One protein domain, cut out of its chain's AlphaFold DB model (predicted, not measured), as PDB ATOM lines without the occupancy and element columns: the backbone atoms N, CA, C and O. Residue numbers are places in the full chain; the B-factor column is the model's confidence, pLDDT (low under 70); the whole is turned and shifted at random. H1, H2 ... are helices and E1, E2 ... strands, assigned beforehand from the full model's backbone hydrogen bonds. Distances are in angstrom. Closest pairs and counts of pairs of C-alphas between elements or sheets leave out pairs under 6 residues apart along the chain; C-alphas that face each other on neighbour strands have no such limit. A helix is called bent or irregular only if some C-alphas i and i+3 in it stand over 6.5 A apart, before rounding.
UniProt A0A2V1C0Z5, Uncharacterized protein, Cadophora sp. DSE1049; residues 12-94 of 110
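What this domain is: This is residues 12 to 94 of the 110 residues of an uncharacterized protein of Cadophora sp. DSE1049 (UniProt A0A2V1C0Z5). Two long helices, H1 and H2, come near each other at their last residues to make a corner, and a small two-stranded hairpin, E1 and E2, packs on residues 14 to 26 of H1. A long link, residues 58 to 73, runs from the hairpin out to the first residues of H2 and leaves an open frame, with residues 61 to 71 and 73 to 79 standing free. The printed part has 83 residues, with two named helices and two named strands in the order H1, E1, E2, H2; the sheet is E1 - E2, antiparallel, and the class is mostly helix. The whole is loose, with a radius of gyration of the C-alphas of 16.6 A, and elongated, spanning 52 by 29 by 22 A.

Where its parts are: Find C-alpha 12 at (-93.441, 3.845, 36.669); from there H1 runs through residues 12 to 31, 28.1 A from first to last C-alpha. Next look at residues 39 to 43, strand E1, 11.4 A long, which begins with C-alpha 39 at (-83.428, 20.446, 45.763). Strand E2, residues 54 to 57, is 9.6 A long. Go on to H2, residues 74 to 93, 29.3 A long, which ends with C-alpha 93 at (-64.199, 10.266, 39.834). H2 is irregular: C-alphas 75 and 78 are 7.3 A apart.

How they stand to each other: Start with H1 and the sheet: the closest C-alphas of H1 and E2 are those of Ile 18 and Ile 55, 7.4 A apart. For H1 and E1 the closest are those of Phe 22 and Ile 39, 7.9 A apart. E1 and E2 form a hairpin, antiparallel at 175 degrees between their directions; look for N 40 and O 56 at 2.8 A and N 43 and O 54 at 2.9 A, both within hydrogen-bond range. Move on to H2, which is close to H1 but not clearly touching it, with the C-alphas of Ile 28 and Lys 91 closest at 7.7 A. The lines of H1 and H2 are about perpendicular at 73 degrees, but only just. E1 and H2 are apart. In H1 every O i to N i+4 pair is within hydrogen-bond range; in H2 14 of 16 are.

The domain as a whole: The two C-alphas farthest apart are those of Ser 47 and Glu 75, 52.6 A. The printed part has no cut. The link from E2 to H2, 16 residues, is long; those from H1 to E1 and from E1 to E2 are short. The mean pLDDT of the printed part is 78.1, and you will find values under 70 at residues 46 to 49, 61 to 70 and 91 to 94 of this model.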
ATOM      1  N   ASN A  12     -94.597   4.498  36.052       77.81
ATOM      2  CA  ASN A  12     -93.441   3.845  36.669       77.81
ATOM      3  C   ASN A  12     -92.122   4.314  36.042       77.81
ATOM      4  O   ASN A  12     -91.131   4.481  36.753       77.81
ATOM      5  N   ALA A  13     -92.110   4.570  34.730       79.62
ATOM      6  CA  ALA A  13     -90.948   5.130  34.045       79.62
ATOM      7  C   ALA A  13     -90.677   6.570  34.509       79.62
ATOM      8  O   ALA A  13     -89.544   6.887  34.857       79.62
ATOM      9  N   LEU A  14     -91.716   7.408  34.622       78.56
ATOM     10  CA  LEU A  14     -91.586   8.771  35.156       78.56
ATOM     11  C   LEU A  14     -91.084   8.788  36.604       78.56
ATOM     12  O   LEU A  14     -90.157   9.528  36.924       78.56
ATOM     13  N   ASN A  15     -91.630   7.924  37.467       81.00
ATOM     14  CA  ASN A  15     -91.135   7.769  38.834       81.00
ATOM     15  C   ASN A  15     -89.661   7.354  38.855       81.00
ATOM     16  O   ASN A  15     -88.898   7.829  39.693       81.00
ATOM     17  N   THR A  16     -89.250   6.464  37.950       82.81
ATOM     18  CA  THR A  16     -87.853   6.020  37.852       82.81
ATOM     19  C   THR A  16     -86.944   7.180  37.459       82.81
ATOM     20  O   THR A  16     -85.953   7.412  38.141       82.81
ATOM     21  N   ILE A  17     -87.312   7.949  36.429       83.75
ATOM     22  CA  ILE A  17     -86.546   9.114  35.959       83.75
ATOM     23  C   ILE A  17     -86.354  10.126  37.091       83.75
ATOM     24  O   ILE A  17     -85.230  10.516  37.381       83.75
ATOM     25  N   ILE A  18     -87.433  10.494  37.784       83.81
ATOM     26  CA  ILE A  18     -87.387  11.490  38.862       83.81
ATOM     27  C   ILE A  18     -86.524  11.008  40.037       83.81
ATOM     28  O   ILE A  18     -85.725  11.775  40.572       83.81
ATOM     29  N   ASN A  19     -86.625   9.729  40.416       84.25
ATOM     30  CA  ASN A  19     -85.759   9.156  41.448       84.25
ATOM     31  C   ASN A  19     -84.288   9.115  41.006       84.25
ATOM     32  O   ASN A  19     -83.397   9.361  41.819       84.25
ATOM     33  N   CYS A  20     -84.013   8.810  39.736       84.12
ATOM     34  CA  CYS A  20     -82.662   8.841  39.184       84.12
ATOM     35  C   CYS A  20     -82.069  10.255  39.224       84.12
ATOM     36  O   CYS A  20     -80.945  10.406  39.697       84.12
ATOM     37  N   GLU A  21     -82.826  11.272  38.805       85.50
ATOM     38  CA  GLU A  21     -82.404  12.679  38.849       85.50
ATOM     39  C   GLU A  21     -82.115  13.135  40.282       85.50
ATOM     40  O   GLU A  21     -81.025  13.629  40.578       85.50
ATOM     41  N   PHE A  22     -83.040  12.874  41.211       86.88
ATOM     42  CA  PHE A  22     -82.849  13.192  42.626       86.88
ATOM     43  C   PHE A  22     -81.581  12.542  43.199       86.88
ATOM     44  O   PHE A  22     -80.779  13.203  43.867       86.88
ATOM     45  N   ASN A  23     -81.371  11.251  42.921       86.38
ATOM     46  CA  ASN A  23     -80.207  10.513  43.406       86.38
ATOM     47  C   ASN A  23     -78.901  11.024  42.788       86.38
ATOM     48  O   ASN A  23     -77.901  11.136  43.498       86.38
ATOM     49  N   ALA A  24     -78.898  11.349  41.494       84.81
ATOM     50  CA  ALA A  24     -77.729  11.878  40.805       84.81
ATOM     51  C   ALA A  24     -77.323  13.247  41.367       84.81
ATOM     52  O   ALA A  24     -76.166  13.428  41.751       84.81
ATOM     53  N   ILE A  25     -78.273  14.179  41.492       84.69
ATOM     54  CA  ILE A  25     -78.031  15.511  42.065       84.69
ATOM     55  C   ILE A  25     -77.530  15.382  43.509       84.69
ATOM     56  O   ILE A  25     -76.489  15.943  43.853       84.69
ATOM     57  N   SER A  26     -78.203  14.565  44.328       85.38
ATOM     58  CA  SER A  26     -77.814  14.324  45.724       85.38
ATOM     59  C   SER A  26     -76.406  13.735  45.849       85.38
ATOM     60  O   SER A  26     -75.650  14.091  46.755       85.38
ATOM     61  N   LEU A  27     -76.025  12.823  44.948       84.75
ATOM     62  CA  LEU A  27     -74.693  12.223  44.944       84.75
ATOM     63  C   LEU A  27     -73.618  13.257  44.596       84.75
ATOM     64  O   LEU A  27     -72.603  13.329  45.290       84.75
ATOM     65  N   ILE A  28     -73.845  14.071  43.561       83.44
ATOM     66  CA  ILE A  28     -72.899  15.110  43.132       83.44
ATOM     67  C   ILE A  28     -72.717  16.153  44.242       83.44
ATOM     68  O   ILE A  28     -71.573  16.490  44.552       83.44
ATOM     69  N   GLN A  29     -73.804  16.595  44.889       83.94
ATOM     70  CA  GLN A  29     -73.759  17.532  46.020       83.94
ATOM     71  C   GLN A  29     -72.923  16.996  47.191       83.94
ATOM     72  O   GLN A  29     -72.153  17.731  47.799       83.94
ATOM     73  N   ARG A  30     -73.054  15.703  47.517       82.56
ATOM     74  CA  ARG A  30     -72.343  15.091  48.654       82.56
ATOM     75  C   ARG A  30     -70.872  14.804  48.380       82.56
ATOM     76  O   ARG A  30     -70.086  14.708  49.319       82.56
ATOM     77  N   LYS A  31     -70.512  14.547  47.124       83.56
ATOM     78  CA  LYS A  31     -69.201  13.985  46.761       83.56
ATOM     79  C   LYS A  31     -68.310  14.945  45.984       83.56
ATOM     80  O   LYS A  31     -67.124  14.667  45.836       83.56
ATOM     81  N   THR A  32     -68.846  16.060  45.504       78.69
ATOM     82  CA  THR A  32     -68.079  17.066  44.768       78.69
ATOM     83  C   THR A  32     -68.306  18.450  45.357       78.69
ATOM     84  O   THR A  32     -69.254  18.679  46.097       78.69
ATOM     85  N   ARG A  33     -67.433  19.391  44.998       78.06
ATOM     86  CA  ARG A  33     -67.620  20.824  45.269       78.06
ATOM     87  C   ARG A  33     -68.172  21.573  44.053       78.06
ATOM     88  O   ARG A  33     -68.029  22.788  43.967       78.06
ATOM     89  N   ILE A  34     -68.706  20.847  43.068       77.12
ATOM     90  CA  ILE A  34     -69.320  21.471  41.897       77.12
ATOM     91  C   ILE A  34     -70.602  22.150  42.389       77.12
ATOM     92  O   ILE A  34     -71.366  21.503  43.105       77.12
ATOM     93  N   PRO A  35     -70.855  23.420  42.034       70.69
ATOM     94  CA  PRO A  35     -72.136  24.044  42.325       70.69
ATOM     95  C   PRO A  35     -73.232  23.269  41.585       70.69
ATOM     96  O   PRO A  35     -73.256  23.222  40.355       70.69
ATOM     97  N   VAL A  36     -74.100  22.609  42.344       73.94
ATOM     98  CA  VAL A  36     -75.258  21.869  41.833       73.94
ATOM     99  C   VAL A  36     -76.514  22.557  42.341       73.94
ATOM    100  O   VAL A  36     -76.515  23.083  43.449       73.94
ATOM    101  N   LEU A  37     -77.580  22.502  41.545       80.06
ATOM    102  CA  LEU A  37     -78.914  22.976  41.915       80.06
ATOM    103  C   LEU A  37     -79.333  22.372  43.264       80.06
ATOM    104  O   LEU A  37     -79.263  21.148  43.422       80.06
ATOM    105  N   GLN A  38     -79.756  23.189  44.230       84.88
ATOM    106  CA  GLN A  38     -80.333  22.678  45.471       84.88
ATOM    107  C   GLN A  38     -81.734  22.139  45.197       84.88
ATOM    108  O   GLN A  38     -82.486  22.722  44.421       84.88
ATOM    109  N   ILE A  39     -82.083  21.018  45.831       86.38
ATOM    110  CA  ILE A  39     -83.428  20.446  45.763       86.38
ATOM    111  C   ILE A  39     -84.207  20.931  46.983       86.38
ATOM    112  O   ILE A  39     -83.790  20.683  48.112       86.38
ATOM    113  N   HIS A  40     -85.341  21.586  46.746       86.94
ATOM    114  CA  HIS A  40     -86.219  22.128  47.788       86.94
ATOM    115  C   HIS A  40     -87.400  21.219  48.096       86.94
ATOM    116  O   HIS A  40     -87.833  21.129  49.240       86.94
ATOM    117  N   ALA A  41     -87.928  20.533  47.083       86.19
ATOM    118  CA  ALA A  41     -89.040  19.608  47.255       86.19
ATOM    119  C   ALA A  41     -89.033  18.512  46.186       86.19
ATOM    120  O   ALA A  41     -88.525  18.697  45.079       86.19
ATOM    121  N   LEU A  42     -89.617  17.366  46.530       85.75
ATOM    122  CA  LEU A  42     -89.722  16.190  45.675       85.75
ATOM    123  C   LEU A  42     -91.077  15.522  45.904       85.75
ATOM    124  O   LEU A  42     -91.378  15.117  47.026       85.75
ATOM    125  N   GLU A  43     -91.841  15.309  44.836       84.25
ATOM    126  CA  GLU A  43     -93.034  14.465  44.870       84.25
ATOM    127  C   GLU A  43     -92.921  13.363  43.814       84.25
ATOM    128  O   GLU A  43     -93.045  13.585  42.613       84.25
ATOM    129  N   VAL A  44     -92.647  12.146  44.287       75.94
ATOM    130  CA  VAL A  44     -92.418  10.938  43.468       75.94
ATOM    131  C   VAL A  44     -93.608   9.980  43.451       75.94
ATOM    132  O   VAL A  44     -93.571   8.948  42.782       75.94
ATOM    133  N   LYS A  45     -94.691  10.296  44.173       73.31
ATOM    134  CA  LYS A  45     -95.951   9.549  44.091       73.31
ATOM    135  C   LYS A  45     -97.088  10.516  43.812       73.31
ATOM    136  O   LYS A  45     -97.350  11.413  44.597       73.31
ATOM    137  N   SER A  46     -97.842  10.264  42.747       64.75
ATOM    138  CA  SER A  46     -98.986  11.109  42.381       64.75
ATOM    139  C   SER A  46    -100.213  10.949  43.302       64.75
ATOM    140  O   SER A  46    -101.286  11.440  42.964       64.75
ATOM    141  N   SER A  47    -100.113  10.155  44.373       64.69
ATOM    142  CA  SER A  47    -101.193   9.926  45.344       64.69
ATOM    143  C   SER A  47    -101.259  11.008  46.424       64.69
ATOM    144  O   SER A  47    -102.150  10.960  47.266       64.69
ATOM    145  N   TYR A  48    -100.303  11.937  46.431       67.25
ATOM    146  CA  TYR A  48    -100.208  13.025  47.395       67.25
ATOM    147  C   TYR A  48    -100.863  14.314  46.865       67.25
ATOM    148  O   TYR A  48    -101.463  14.346  45.787       67.25
ATOM    149  N   SER A  49    -100.817  15.356  47.689       68.62
ATOM    150  CA  SER A  49    -101.586  16.601  47.596       68.62
ATOM    151  C   SER A  49    -101.517  17.310  46.243       68.62
ATOM    152  O   SER A  49    -102.521  17.873  45.814       68.62
ATOM    153  N   VAL A  50    -100.376  17.264  45.548       70.50
ATOM    154  CA  VAL A  50    -100.175  18.018  44.301       70.50
ATOM    155  C   VAL A  50    -100.639  17.213  43.077       70.50
ATOM    156  O   VAL A  50    -100.750  17.755  41.978       70.50
ATOM    157  N   LYS A  51    -100.974  15.921  43.253       76.50
ATOM    158  CA  LYS A  51    -101.443  14.982  42.208       76.50
ATOM    159  C   LYS A  51    -100.545  14.924  40.962       76.50
ATOM    160  O   LYS A  51    -100.946  14.388  39.929       76.50
ATOM    161  N   ALA A  52     -99.318  15.425  41.065       78.25
ATOM    162  CA  ALA A  52     -98.352  15.548  39.989       78.25
ATOM    163  C   ALA A  52     -96.964  15.166  40.503       78.25
ATOM    164  O   ALA A  52     -96.654  15.340  41.678       78.25
ATOM    165  N   LEU A  53     -96.142  14.624  39.609       81.56
ATOM    166  CA  LEU A  53     -94.757  14.307  39.921       81.56
ATOM    167  C   LEU A  53     -93.892  15.537  39.643       81.56
ATOM    168  O   LEU A  53     -93.980  16.091  38.547       81.56
ATOM    169  N   PHE A  54     -93.063  15.952  40.598       84.44
ATOM    170  CA  PHE A  54     -92.197  17.117  40.419       84.44
ATOM    171  C   PHE A  54     -90.922  17.044  41.261       84.44
ATOM    172  O   PHE A  54     -90.860  16.363  42.286       84.44
ATOM    173  N   ILE A  55     -89.916  17.800  40.820       86.50
ATOM    174  CA  ILE A  55     -88.750  18.186  41.614       86.50
ATOM    175  C   ILE A  55     -88.705  19.711  41.588       86.50
ATOM    176  O   ILE A  55     -88.700  20.305  40.512       86.50
ATOM    177  N   LEU A  56     -88.699  20.336  42.759       87.12
ATOM    178  CA  LEU A  56     -88.465  21.766  42.893       87.12
ATOM    179  C   LEU A  56     -86.988  21.976  43.203       87.12
ATOM    180  O   LEU A  56     -86.479  21.427  44.183       87.12
ATOM    181  N   ILE A  57     -86.322  22.767  42.372       87.75
ATOM    182  CA  ILE A  57     -84.892  23.049  42.470       87.75
ATOM    183  C   ILE A  57     -84.627  24.551  42.386       87.75
ATOM    184  O   ILE A  57     -85.499  25.298  41.942       87.75
ATOM    185  N   ASP A  58     -83.438  24.988  42.804       85.62
ATOM    186  CA  ASP A  58     -82.990  26.371  42.606       85.62
ATOM    187  C   ASP A  58     -83.118  26.820  41.150       85.62
ATOM    188  O   ASP A  58     -82.851  26.062  40.216       85.62
ATOM    189  N   CYS A  59     -83.428  28.099  40.954       77.38
ATOM    190  CA  CYS A  59     -83.163  28.750  39.681       77.38
ATOM    191  C   CYS A  59     -81.706  29.223  39.690       77.38
ATOM    192  O   CYS A  59     -81.360  30.144  40.427       77.38
ATOM    193  N   LEU A  60     -80.839  28.585  38.902       72.88
ATOM    194  CA  LEU A  60     -79.482  29.092  38.719       72.88
ATOM    195  C   LEU A  60     -79.533  30.352  37.859       72.88
ATOM    196  O   LEU A  60     -79.868  30.285  36.676       72.88
ATOM    197  N   GLU A  61     -79.153  31.482  38.448       69.00
ATOM    198  CA  GLU A  61     -78.976  32.742  37.733       69.00
ATOM    199  C   GLU A  61     -77.735  32.640  36.841       69.00
ATOM    200  O   GLU A  61     -76.596  32.874  37.242       69.00
ATOM    201  N   SER A  62     -77.952  32.153  35.625       67.50
ATOM    202  CA  SER A  62     -76.906  31.939  34.640       67.50
ATOM    203  C   SER A  62     -77.501  31.935  33.242       67.50
ATOM    204  O   SER A  62     -78.646  31.536  33.022       67.50
ATOM    205  N   ASN A  63     -76.688  32.333  32.269       69.38
ATOM    206  CA  ASN A  63     -77.041  32.165  30.872       69.38
ATOM    207  C   ASN A  63     -76.992  30.677  30.527       69.38
ATOM    208  O   ASN A  63     -75.931  30.046  30.571       69.38
ATOM    209  N   ILE A  64     -78.138  30.115  30.146       67.12
ATOM    210  CA  ILE A  64     -78.177  28.755  29.623       67.12
ATOM    211  C   ILE A  64     -77.423  28.767  28.296       67.12
ATOM    212  O   ILE A  64     -77.897  29.296  27.289       67.12
ATOM    213  N   ARG A  65     -76.238  28.161  28.282       64.44
ATOM    214  CA  ARG A  65     -75.519  27.892  27.041       64.44
ATOM    215  C   ARG A  65     -76.147  26.670  26.378       64.44
ATOM    216  O   ARG A  65     -75.593  25.577  26.404       64.44
ATOM    217  N   ILE A  66     -77.337  26.869  25.819       57.34
ATOM    218  CA  ILE A  66     -77.866  26.005  24.762       57.34
ATOM    219  C   ILE A  66     -76.902  26.149  23.581       57.34
ATOM    220  O   ILE A  66     -76.255  27.188  23.453       57.34
ATOM    221  N   ASP A  67     -76.760  25.095  22.786       56.00
ATOM    222  CA  ASP A  67     -75.836  24.913  21.659       56.00
ATOM    223  C   ASP A  67     -76.023  25.942  20.512       56.00
ATOM    224  O   ASP A  67     -76.242  25.614  19.355       56.00
ATOM    225  N   LEU A  68     -75.989  27.235  20.838       49.72
ATOM    226  CA  LEU A  68     -76.336  28.375  19.989       49.72
ATOM    227  C   LEU A  68     -75.106  28.966  19.290       49.72
ATOM    228  O   LEU A  68     -75.087  30.144  18.949       49.72
ATOM    229  N   GLY A  69     -74.028  28.193  19.127       58.09
ATOM    230  CA  GLY A  69     -72.824  28.678  18.443       58.09
ATOM    231  C   GLY A  69     -72.145  29.880  19.121       58.09
ATOM    232  O   GLY A  69     -71.351  30.575  18.488       58.09
ATOM    233  N   ILE A  70     -72.433  30.135  20.406       60.25
ATOM    234  CA  ILE A  70     -71.846  31.248  21.160       60.25
ATOM    235  C   ILE A  70     -70.334  31.017  21.270       60.25
ATOM    236  O   ILE A  70     -69.869  30.101  21.968       60.25
ATOM    237  N   LYS A  71     -69.571  31.857  20.560       73.12
ATOM    238  CA  LYS A  71     -68.107  31.886  20.590       73.12
ATOM    239  C   LYS A  71     -67.656  32.444  21.935       73.12
ATOM    240  O   LYS A  71     -67.990  33.566  22.296       73.12
ATOM    241  N   ILE A  72     -66.887  31.648  22.671       77.88
ATOM    242  CA  ILE A  72     -66.229  32.107  23.897       77.88
ATOM    243  C   ILE A  72     -65.126  33.083  23.471       77.88
ATOM    244  O   ILE A  72     -64.314  32.696  22.621       77.88
ATOM    245  N   PRO A  73     -65.071  34.309  24.021       85.62
ATOM    246  CA  PRO A  73     -63.998  35.239  23.702       85.62
ATOM    247  C   PRO A  73     -62.630  34.594  23.981       85.62
ATOM    248  O   PRO A  73     -62.502  33.871  24.977       85.62
ATOM    249  N   PRO A  74     -61.609  34.815  23.129       86.00
ATOM    250  CA  PRO A  74     -60.308  34.159  23.266       86.00
ATOM    251  C   PRO A  74     -59.696  34.299  24.666       86.00
ATOM    252  O   PRO A  74     -59.181  33.320  25.202       86.00
ATOM    253  N   GLU A  75     -59.857  35.472  25.280       90.25
ATOM    254  CA  GLU A  75     -59.368  35.821  26.620       90.25
ATOM    255  C   GLU A  75     -59.923  34.910  27.729       90.25
ATOM    256  O   GLU A  75     -59.218  34.581  28.680       90.25
ATOM    257  N   TYR A  76     -61.160  34.422  27.586       86.56
ATOM    258  CA  TYR A  76     -61.802  33.546  28.574       86.56
ATOM    259  C   TYR A  76     -61.750  32.063  28.195       86.56
ATOM    260  O   TYR A  76     -62.074  31.202  29.016       86.56
ATOM    261  N   LYS A  77     -61.344  31.730  26.962       85.56
ATOM    262  CA  LYS A  77     -61.435  30.368  26.414       85.56
ATOM    263  C   LYS A  77     -60.655  29.355  27.245       85.56
ATOM    264  O   LYS A  77     -61.183  28.284  27.538       85.56
ATOM    265  N   GLN A  78     -59.433  29.689  27.654       87.81
ATOM    266  CA  GLN A  78     -58.611  28.785  28.460       87.81
ATOM    267  C   GLN A  78     -59.232  28.545  29.839       87.81
ATOM    268  O   GLN A  78     -59.453  27.395  30.212       87.81
ATOM    269  N   ALA A  79     -59.581  29.610  30.566       87.00
ATOM    270  CA  ALA A  79     -60.193  29.507  31.891       87.00
ATOM    271  C   ALA A  79     -61.523  28.731  31.859       87.00
ATOM    272  O   ALA A  79     -61.783  27.889  32.726       87.00
ATOM    273  N   PHE A  80     -62.330  28.954  30.818       84.88
ATOM    274  CA  PHE A  80     -63.578  28.238  30.584       84.88
ATOM    275  C   PHE A  80     -63.343  26.741  30.337       84.88
ATOM    276  O   PHE A  80     -63.921  25.903  31.030       84.88
ATOM    277  N   LEU A  81     -62.461  26.385  29.395       84.69
ATOM    278  CA  LEU A  81     -62.151  24.987  29.083       84.69
ATOM    279  C   LEU A  81     -61.516  24.264  30.277       84.69
ATOM    280  O   LEU A  81     -61.895  23.136  30.575       84.69
ATOM    281  N   SER A  82     -60.610  24.915  31.011       85.44
ATOM    282  CA  SER A  82     -60.029  24.350  32.233       85.44
ATOM    283  C   SER A  82     -61.089  24.084  33.304       85.44
ATOM    284  O   SER A  82     -61.034  23.053  33.974       85.44
ATOM    285  N   SER A  83     -62.069  24.976  33.459       83.50
ATOM    286  CA  SER A  83     -63.180  24.781  34.398       83.50
ATOM    287  C   SER A  83     -64.085  23.623  33.977       83.50
ATOM    288  O   SER A  83     -64.429  22.788  34.812       83.50
ATOM    289  N   LEU A  84     -64.394  23.503  32.680       83.00
ATOM    290  CA  LEU A  84     -65.127  22.354  32.146       83.00
ATOM    291  C   LEU A  84     -64.391  21.042  32.411       83.00
ATOM    292  O   LEU A  84     -64.982  20.115  32.955       83.00
ATOM    293  N   VAL A  85     -63.098  20.966  32.087       83.81
ATOM    294  CA  VAL A  85     -62.295  19.756  32.322       83.81
ATOM    295  C   VAL A  85     -62.304  19.373  33.802       83.81
ATOM    296  O   VAL A  85     -62.530  18.209  34.117       83.81
ATOM    297  N   LYS A  86     -62.154  20.336  34.725       83.25
ATOM    298  CA  LYS A  86     -62.260  20.076  36.172       83.25
ATOM    299  C   LYS A  86     -63.613  19.472  36.555       83.25
ATOM    300  O   LYS A  86     -63.650  18.521  37.330       83.25
ATOM    301  N   ILE A  87     -64.713  19.986  36.001       79.00
ATOM    302  CA  ILE A  87     -66.060  19.441  36.229       79.00
ATOM    303  C   ILE A  87     -66.160  18.004  35.696       79.00
ATOM    304  O   ILE A  87     -66.625  17.123  36.418       79.00
ATOM    305  N   TYR A  88     -65.689  17.743  34.473       78.50
ATOM    306  CA  TYR A  88     -65.718  16.406  33.867       78.50
ATOM    307  C   TYR A  88     -64.868  15.390  34.634       78.50
ATOM    308  O   TYR A  88     -65.333  14.280  34.879       78.50
ATOM    309  N   VAL A  89     -63.660  15.766  35.058       79.50
ATOM    310  CA  VAL A  89     -62.782  14.906  35.864       79.50
ATOM    311  C   VAL A  89     -63.423  14.610  37.216       79.50
ATOM    312  O   VAL A  89     -63.539  13.448  37.595       79.50
ATOM    313  N   ASN A  90     -63.933  15.632  37.909       73.62
ATOM    314  CA  ASN A  90     -64.636  15.449  39.181       73.62
ATOM    315  C   ASN A  90     -65.869  14.548  39.032       73.62
ATOM    316  O   ASN A  90     -66.120  13.717  39.899       73.62
ATOM    317  N   LYS A  91     -66.613  14.671  37.924       66.81
ATOM    318  CA  LYS A  91     -67.736  13.782  37.603       66.81
ATOM    319  C   LYS A  91     -67.272  12.350  37.321       66.81
ATOM    320  O   LYS A  91     -67.919  11.421  37.782       66.81
ATOM    321  N   GLY A  92     -66.168  12.159  36.599       67.00
ATOM    322  CA  GLY A  92     -65.609  10.836  36.291       67.00
ATOM    323  C   GLY A  92     -65.066  10.094  37.516       67.00
ATOM    324  O   GLY A  92     -65.091   8.868  37.550       67.00
ATOM    325  N   ILE A  93     -64.635  10.828  38.545       62.53
ATOM    326  CA  ILE A  93     -64.199  10.266  39.834       62.53
ATOM    327  C   ILE A  93     -65.390   9.758  40.667       62.53
ATOM    328  O   ILE A  93     -65.218   8.908  41.544       62.53
ATOM    329  N   LEU A  94     -66.614  10.231  40.397       65.00
ATOM    330  CA  LEU A  94     -67.805   9.723  41.070       65.00
ATOM    331  C   LEU A  94     -68.077   8.286  40.630       65.00
ATOM    332  O   LEU A  94     -68.654   8.036  39.573       65.00
TER     333      LEU A  94